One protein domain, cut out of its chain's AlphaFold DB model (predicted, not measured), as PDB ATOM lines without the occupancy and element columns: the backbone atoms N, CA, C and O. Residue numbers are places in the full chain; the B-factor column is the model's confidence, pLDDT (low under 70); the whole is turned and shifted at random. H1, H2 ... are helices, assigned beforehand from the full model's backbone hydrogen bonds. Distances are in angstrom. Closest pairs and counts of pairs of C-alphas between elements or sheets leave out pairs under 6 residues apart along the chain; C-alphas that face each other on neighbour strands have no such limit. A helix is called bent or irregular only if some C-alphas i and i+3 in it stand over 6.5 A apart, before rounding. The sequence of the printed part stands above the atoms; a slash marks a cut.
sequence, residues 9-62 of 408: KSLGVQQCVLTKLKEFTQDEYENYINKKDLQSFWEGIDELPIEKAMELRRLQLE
ATOM      1  N   LYS A   9       7.518 -53.346  24.275       60.53
ATOM      2  CA  LYS A   9       6.957 -54.507  24.979       60.53
ATOM      3  C   LYS A   9       6.760 -54.264  26.477       60.53
ATOM      4  O   LYS A   9       5.750 -54.692  27.024       60.53
ATOM      5  N   SER A  10       7.692 -53.578  27.147       61.00
ATOM      6  CA  SER A  10       7.567 -53.248  28.576       61.00
ATOM      7  C   SER A  10       6.530 -52.155  28.844       61.00
ATOM      8  O   SER A  10       6.101 -52.003  29.981       61.00
ATOM      9  N   LEU A  11       6.096 -51.431  27.807       66.06
ATOM     10  CA  LEU A  11       4.998 -50.461  27.863       66.06
ATOM     11  C   LEU A  11       3.626 -51.079  27.526       66.06
ATOM     12  O   LEU A  11       2.627 -50.368  27.525       66.06
ATOM     13  N   GLY A  12       3.553 -52.391  27.267       68.69
ATOM     14  CA  GLY A  12       2.293 -53.108  27.035       68.69
ATOM     15  C   GLY A  12       1.793 -53.105  25.585       68.69
ATOM     16  O   GLY A  12       0.642 -53.466  25.337       68.69
ATOM     17  N   VAL A  13       2.627 -52.722  24.612       79.00
ATOM     18  CA  VAL A  13       2.278 -52.820  23.185       79.00
ATOM     19  C   VAL A  13       2.413 -54.271  22.716       79.00
ATOM     20  O   VAL A  13       3.447 -54.910  22.937       79.00
ATOM     21  N   GLN A  14       1.375 -54.802  22.065       74.62
ATOM     22  CA  GLN A  14       1.375 -56.176  21.568       74.62
ATOM     23  C   GLN A  14       2.396 -56.368  20.437       74.62
ATOM     24  O   GLN A  14       2.609 -55.496  19.594       74.62
ATOM     25  N   GLN A  15       3.010 -57.552  20.367       76.31
ATOM     26  CA  GLN A  15       4.044 -57.833  19.365       76.31
ATOM     27  C   GLN A  15       3.515 -57.772  17.923       76.31
ATOM     28  O   GLN A  15       4.247 -57.351  17.030       76.31
ATOM     29  N   CYS A  16       2.261 -58.169  17.690       71.38
ATOM     30  CA  CYS A  16       1.613 -58.097  16.378       71.38
ATOM     31  C   CYS A  16       1.512 -56.652  15.858       71.38
ATOM     32  O   CYS A  16       1.753 -56.414  14.676       71.38
ATOM     33  N   VAL A  17       1.258 -55.686  16.747       78.06
ATOM     34  CA  VAL A  17       1.229 -54.249  16.434       78.06
ATOM     35  C   VAL A  17       2.606 -53.770  15.993       78.06
ATOM     36  O   VAL A  17       2.720 -53.096  14.977       78.06
ATOM     37  N   LEU A  18       3.666 -54.158  16.708       81.75
ATOM     38  CA  LEU A  18       5.040 -53.767  16.372       81.75
ATOM     39  C   LEU A  18       5.487 -54.342  15.020       81.75
ATOM     40  O   LEU A  18       6.090 -53.635  14.213       81.75
ATOM     41  N   THR A  19       5.142 -55.602  14.739       79.81
ATOM     42  CA  THR A  19       5.423 -56.232  13.441       79.81
ATOM     43  C   THR A  19       4.703 -55.501  12.307       79.81
ATOM     44  O   THR A  19       5.333 -55.147  11.313       79.81
ATOM     45  N   LYS A  20       3.407 -55.212  12.475       81.12
ATOM     46  CA  LYS A  20       2.605 -54.544  11.444       81.12
ATOM     47  C   LYS A  20       3.001 -53.079  11.243       81.12
ATOM     48  O   LYS A  20       3.034 -52.599  10.115       81.12
ATOM     49  N   LEU A  21       3.377 -52.382  12.315       83.25
ATOM     50  CA  LEU A  21       3.885 -51.014  12.241       83.25
ATOM     51  C   LEU A  21       5.183 -50.961  11.425       83.25
ATOM     52  O   LEU A  21       5.309 -50.106  10.555       83.25
ATOM     53  N   LYS A  22       6.101 -51.918  11.628       83.44
ATOM     54  CA  LYS A  22       7.339 -52.022  10.840       83.44
ATOM     55  C   LYS A  22       7.071 -52.232   9.349       83.44
ATOM     56  O   LYS A  22       7.770 -51.660   8.519       83.44
ATOM     57  N   GLU A  23       6.052 -53.018   9.004       81.94
ATOM     58  CA  GLU A  23       5.626 -53.198   7.610       81.94
ATOM     59  C   GLU A  23       5.092 -51.897   6.993       81.94
ATOM     60  O   GLU A  23       5.314 -51.640   5.809       81.94
ATOM     61  N   PHE A  24       4.401 -51.070   7.782       79.88
ATOM     62  CA  PHE A  24       3.761 -49.846   7.305       79.88
ATOM     63  C   PHE A  24       4.672 -48.633   7.187       79.88
ATOM     64  O   PHE A  24       4.394 -47.793   6.325       79.88
ATOM     65  N   THR A  25       5.686 -48.527   8.044       77.94
ATOM     66  CA  THR A  25       6.543 -47.336   8.145       77.94
ATOM     67  C   THR A  25       8.000 -47.597   7.772       77.94
ATOM     68  O   THR A  25       8.727 -46.636   7.550       77.94
ATOM     69  N   GLN A  26       8.414 -48.867   7.644       80.62
ATOM     70  CA  GLN A  26       9.743 -49.314   7.200       80.62
ATOM     71  C   GLN A  26      10.903 -48.517   7.832       80.62
ATOM     72  O   GLN A  26      11.293 -48.822   8.960       80.62
ATOM     73  N   ASP A  27      11.429 -47.505   7.134       72.50
ATOM     74  CA  ASP A  27      12.573 -46.682   7.557       72.50
ATOM     75  C   ASP A  27      12.247 -45.731   8.724       72.50
ATOM     76  O   ASP A  27      13.128 -45.363   9.500       72.50
ATOM     77  N   GLU A  28      10.976 -45.365   8.906       77.06
ATOM     78  CA  GLU A  28      10.523 -44.474   9.984       77.06
ATOM     79  C   GLU A  28      10.154 -45.230  11.268       77.06
ATOM     80  O   GLU A  28       9.837 -44.614  12.284       77.06
ATOM     81  N   TYR A  29      10.219 -46.566  11.256       78.19
ATOM     82  CA  TYR A  29       9.830 -47.430  12.374       78.19
ATOM     83  C   TYR A  29      10.536 -47.071  13.693       78.19
ATOM     84  O   TYR A  29       9.905 -47.038  14.753       78.19
ATOM     85  N   GLU A  30      11.822 -46.719  13.618       77.75
ATOM     86  CA  GLU A  30      12.632 -46.297  14.767       77.75
ATOM     87  C   GLU A  30      12.072 -45.032  15.452       77.75
ATOM     88  O   GLU A  30      12.158 -44.895  16.672       77.75
ATOM     89  N   ASN A  31      11.414 -44.128  14.719       77.81
ATOM     90  CA  ASN A  31      10.838 -42.905  15.298       77.81
ATOM     91  C   ASN A  31       9.643 -43.193  16.215       77.81
ATOM     92  O   ASN A  31       9.376 -42.436  17.153       77.81
ATOM     93  N   TYR A  32       8.937 -44.296  15.964       76.00
ATOM     94  CA  TYR A  32       7.778 -44.705  16.748       76.00
ATOM     95  C   TYR A  32       8.194 -45.499  17.984       76.00
ATOM     96  O   TYR A  32       7.679 -45.256  19.071       76.00
ATOM     97  N   ILE A  33       9.165 -46.405  17.861       77.38
ATOM     98  CA  ILE A  33       9.568 -47.266  18.984       77.38
ATOM     99  C   ILE A  33      10.487 -46.582  20.003       77.38
ATOM    100  O   ILE A  33      10.639 -47.094  21.107       77.38
ATOM    101  N   ASN A  34      11.057 -45.419  19.671       75.56
ATOM    102  CA  ASN A  34      11.901 -44.632  20.577       75.56
ATOM    103  C   ASN A  34      11.111 -43.634  21.453       75.56
ATOM    104  O   ASN A  34      11.703 -42.813  22.161       75.56
ATOM    105  N   LYS A  35       9.770 -43.675  21.425       75.62
ATOM    106  CA  LYS A  35       8.918 -42.847  22.297       75.62
ATOM    107  C   LYS A  35       9.036 -43.308  23.759       75.62
ATOM    108  O   LYS A  35       9.206 -44.487  24.047       75.62
ATOM    109  N   LYS A  36       8.982 -42.365  24.705       67.88
ATOM    110  CA  LYS A  36       9.274 -42.640  26.127       67.88
ATOM    111  C   LYS A  36       8.099 -43.236  26.904       67.88
ATOM    112  O   LYS A  36       8.322 -43.850  27.943       67.88
ATOM    113  N   ASP A  37       6.878 -43.060  26.410       75.88
ATOM    114  CA  ASP A  37       5.659 -43.537  27.050       75.88
ATOM    115  C   ASP A  37       4.626 -44.027  26.023       75.88
ATOM    116  O   ASP A  37       4.717 -43.761  24.820       75.88
ATOM    117  N   LEU A  38       3.652 -44.791  26.524       76.12
ATOM    118  CA  LEU A  38       2.618 -45.444  25.722       76.12
ATOM    119  C   LEU A  38       1.689 -44.432  25.036       76.12
ATOM    120  O   LEU A  38       1.207 -44.687  23.936       76.12
ATOM    121  N   GLN A  39       1.434 -43.289  25.673       77.94
ATOM    122  CA  GLN A  39       0.542 -42.273  25.127       77.94
ATOM    123  C   GLN A  39       1.177 -41.589  23.912       77.94
ATOM    124  O   GLN A  39       0.572 -41.570  22.846       77.94
ATOM    125  N   SER A  40       2.434 -41.161  24.028       78.06
ATOM    126  CA  SER A  40       3.214 -40.564  22.941       78.06
ATOM    127  C   SER A  40       3.440 -41.533  21.776       78.06
ATOM    128  O   SER A  40       3.592 -41.110  20.630       78.06
ATOM    129  N   PHE A  41       3.501 -42.839  22.058       82.31
ATOM    130  CA  PHE A  41       3.548 -43.879  21.029       82.31
ATOM    131  C   PHE A  41       2.256 -43.906  20.205       82.31
ATOM    132  O   PHE A  41       2.303 -43.871  18.975       82.31
ATOM    133  N   TRP A  42       1.105 -43.926  20.876       81.25
ATOM    134  CA  TRP A  42      -0.191 -43.990  20.210       81.25
ATOM    135  C   TRP A  42      -0.597 -42.683  19.534       81.25
ATOM    136  O   TRP A  42      -1.154 -42.740  18.446       81.25
ATOM    137  N   GLU A  43      -0.256 -41.533  20.113       79.62
ATOM    138  CA  GLU A  43      -0.438 -40.228  19.466       79.62
ATOM    139  C   GLU A  43       0.342 -40.164  18.148       79.62
ATOM    140  O   GLU A  43      -0.206 -39.745  17.136       79.62
ATOM    141  N   GLY A  44       1.574 -40.688  18.115       77.69
ATOM    142  CA  GLY A  44       2.327 -40.820  16.867       77.69
ATOM    143  C   GLY A  44       1.665 -41.773  15.862       77.69
ATOM    144  O   GLY A  44       1.648 -41.492  14.669       77.69
ATOM    145  N   ILE A  45       1.095 -42.895  16.315       80.06
ATOM    146  CA  ILE A  45       0.354 -43.808  15.425       80.06
ATOM    147  C   ILE A  45      -0.898 -43.141  14.854       80.06
ATOM    148  O   ILE A  45      -1.218 -43.373  13.693       80.06
ATOM    149  N   ASP A  46      -1.583 -42.311  15.636       75.31
ATOM    150  CA  ASP A  46      -2.795 -41.614  15.205       75.31
ATOM    151  C   ASP A  46      -2.494 -40.501  14.165       75.31
ATOM    152  O   ASP A  46      -3.411 -40.039  13.486       75.31
ATOM    153  N   GLU A  47      -1.220 -40.124  13.970       75.56
ATOM    154  CA  GLU A  47      -0.758 -39.260  12.865       75.56
ATOM    155  C   GLU A  47      -0.583 -40.011  11.528       75.56
ATOM    156  O   GLU A  47      -0.467 -39.383  10.472       75.56
ATOM    157  N   LEU A  48      -0.574 -41.351  11.533       75.94
ATOM    158  CA  LEU A  48      -0.557 -42.144  10.300       75.94
ATOM    159  C   LEU A  48      -1.898 -42.034   9.554       75.94
ATOM    160  O   LEU A  48      -2.929 -41.718  10.152       75.94
ATOM    161  N   PRO A  49      -1.937 -42.367   8.245       70.81
ATOM    162  CA  PRO A  49      -3.194 -42.501   7.521       70.81
ATOM    163  C   PRO A  49      -4.190 -43.365   8.300       70.81
ATOM    164  O   PRO A  49      -3.846 -44.456   8.760       70.81
ATOM    165  N   ILE A  50      -5.422 -42.867   8.425       52.38
ATOM    166  CA  ILE A  50      -6.429 -43.366   9.374       52.38
ATOM    167  C   ILE A  50      -6.666 -44.879   9.278       52.38
ATOM    168  O   ILE A  50      -6.857 -45.547  10.288       52.38
ATOM    169  N   GLU A  51      -6.579 -45.442   8.076       58.94
ATOM    170  CA  GLU A  51      -6.718 -46.876   7.805       58.94
ATOM    171  C   GLU A  51      -5.619 -47.700   8.494       58.94
ATOM    172  O   GLU A  51      -5.906 -48.712   9.134       58.94
ATOM    173  N   LYS A  52      -4.368 -47.226   8.437       68.00
ATOM    174  CA  LYS A  52      -3.207 -47.870   9.065       68.00
ATOM    175  C   LYS A  52      -3.234 -47.704  10.584       68.00
ATOM    176  O   LYS A  52      -2.981 -48.669  11.303       68.00
ATOM    177  N   ALA A  53      -3.580 -46.511  11.072       61.47
ATOM    178  CA  ALA A  53      -3.717 -46.242  12.505       61.47
ATOM    179  C   ALA A  53      -4.797 -47.137  13.138       61.47
ATOM    180  O   ALA A  53      -4.559 -47.803  14.149       61.47
ATOM    181  N   MET A  54      -5.960 -47.243  12.489       52.53
ATOM    182  CA  MET A  54      -7.068 -48.091  12.933       52.53
ATOM    183  C   MET A  54      -6.725 -49.581  12.898       52.53
ATOM    184  O   MET A  54      -7.120 -50.320  13.801       52.53
ATOM    185  N   GLU A  55      -5.968 -50.043  11.901       62.34
ATOM    186  CA  GLU A  55      -5.522 -51.436  11.846       62.34
ATOM    187  C   GLU A  55      -4.560 -51.779  12.995       62.34
ATOM    188  O   GLU A  55      -4.707 -52.827  13.626       62.34
ATOM    189  N   LEU A  56      -3.637 -50.874  13.333       67.94
ATOM    190  CA  LEU A  56      -2.726 -51.042  14.469       67.94
ATOM    191  C   LEU A  56      -3.467 -51.006  15.815       67.94
ATOM    192  O   LEU A  56      -3.174 -51.810  16.700       67.94
ATOM    193  N   ARG A  57      -4.480 -50.141  15.957       71.00
ATOM    194  CA  ARG A  57      -5.367 -50.106  17.135       71.00
ATOM    195  C   ARG A  57      -6.188 -51.386  17.270       71.00
ATOM    196  O   ARG A  57      -6.313 -51.913  18.373       71.00
ATOM    197  N   ARG A  58      -6.703 -51.922  16.159       64.69
ATOM    198  CA  ARG A  58      -7.418 -53.205  16.130       64.69
ATOM    199  C   ARG A  58      -6.534 -54.344  16.632       64.69
ATOM    200  O   ARG A  58      -6.973 -55.098  17.489       64.69
ATOM    201  N   LEU A  59      -5.296 -54.433  16.140       63.47
ATOM    202  CA  LEU A  59      -4.340 -55.469  16.546       63.47
ATOM    203  C   LEU A  59      -3.963 -55.368  18.034       63.47
ATOM    204  O   LEU A  59      -3.755 -56.386  18.677       63.47
ATOM    205  N   GLN A  60      -3.925 -54.161  18.609       73.31
ATOM    206  CA  GLN A  60      -3.687 -53.978  20.047       73.31
ATOM    207  C   GLN A  60      -4.861 -54.461  20.915       73.31
ATOM    208  O   GLN A  60      -4.651 -54.876  22.057       73.31
ATOM    209  N   LEU A  61      -6.086 -54.357  20.396       55.62
ATOM    210  CA  LEU A  61      -7.327 -54.750  21.070       55.62
ATOM    211  C   LEU A  61      -7.658 -56.236  20.886       55.62
ATOM    212  O   LEU A  61      -8.563 -56.747  21.545       55.62
ATOM    213  N   GLU A  62      -6.941 -56.925  20.000       48.47
ATOM    214  CA  GLU A  62      -7.140 -58.341  19.739       48.47
ATOM    215  C   GLU A  62      -6.640 -59.144  20.949       48.47
ATOM    216  O   GLU A  62      -5.452 -59.175  21.271       48.47
TER     217      GLU A  62
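What this domain is: This is residues 9 to 62 of the 408 residues of an uncharacterized protein of Trichomonas vaginalis (UniProt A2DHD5). Look first at H1, a helix that folds sharply back at a kink of 138 degrees near residue 27; H3 packs on its residues 16 to 24 and H2 on its residues 32 to 33. The printed part has 54 residues with three named helices, H1, H2, H3, and no named strand: all helix, compact, with a radius of gyration of the C-alphas of 9.9 A and spans of 26 by 25 by 18 A.

How they stand to each other: H1, residues 15 to 33, is irregular: C-alphas 24 and 27 are 9.4 A apart. With residues 32 to 33 alone it touches H2, residues 38 to 46, about perpendicular at 77 degrees; the closest C-alphas, Tyr 32 and Phe 41, are 6.1 A apart. With residues 16 to 24 alone it touches H3, residues 50 to 61, at a steep tilt of 43 degrees, opposite ways; the closest C-alphas, Val 17 and Leu 56, are 5.5 A apart. H2 and H3, a helical hairpin, only just touch, with 3 pairs of C-alphas within 8 A, through residues 53 to 56 of H3 alone; the closest C-alphas are Asp 46 and Ala 53, 5.4 A. Every O i to N i+4 pair is within hydrogen-bond range in H2 and H3, 9 of 15 in H1.

Where its parts are: Find C-alpha 15 at (4.044, -57.833, 19.365), where H1 begins; it spans 11.9 A, H2 12.4 A. H3 runs 16.3 A to C-alpha 61 at (-7.327, -54.750, 21.070).

The domain as a whole: The printed part has no cut, and both links are tight. Ser 10 and Glu 51 have the C-alphas farthest apart, 26.0 A. Look for pLDDT under 70 at 16 residues, among them 9 to 12 and 50 to 56.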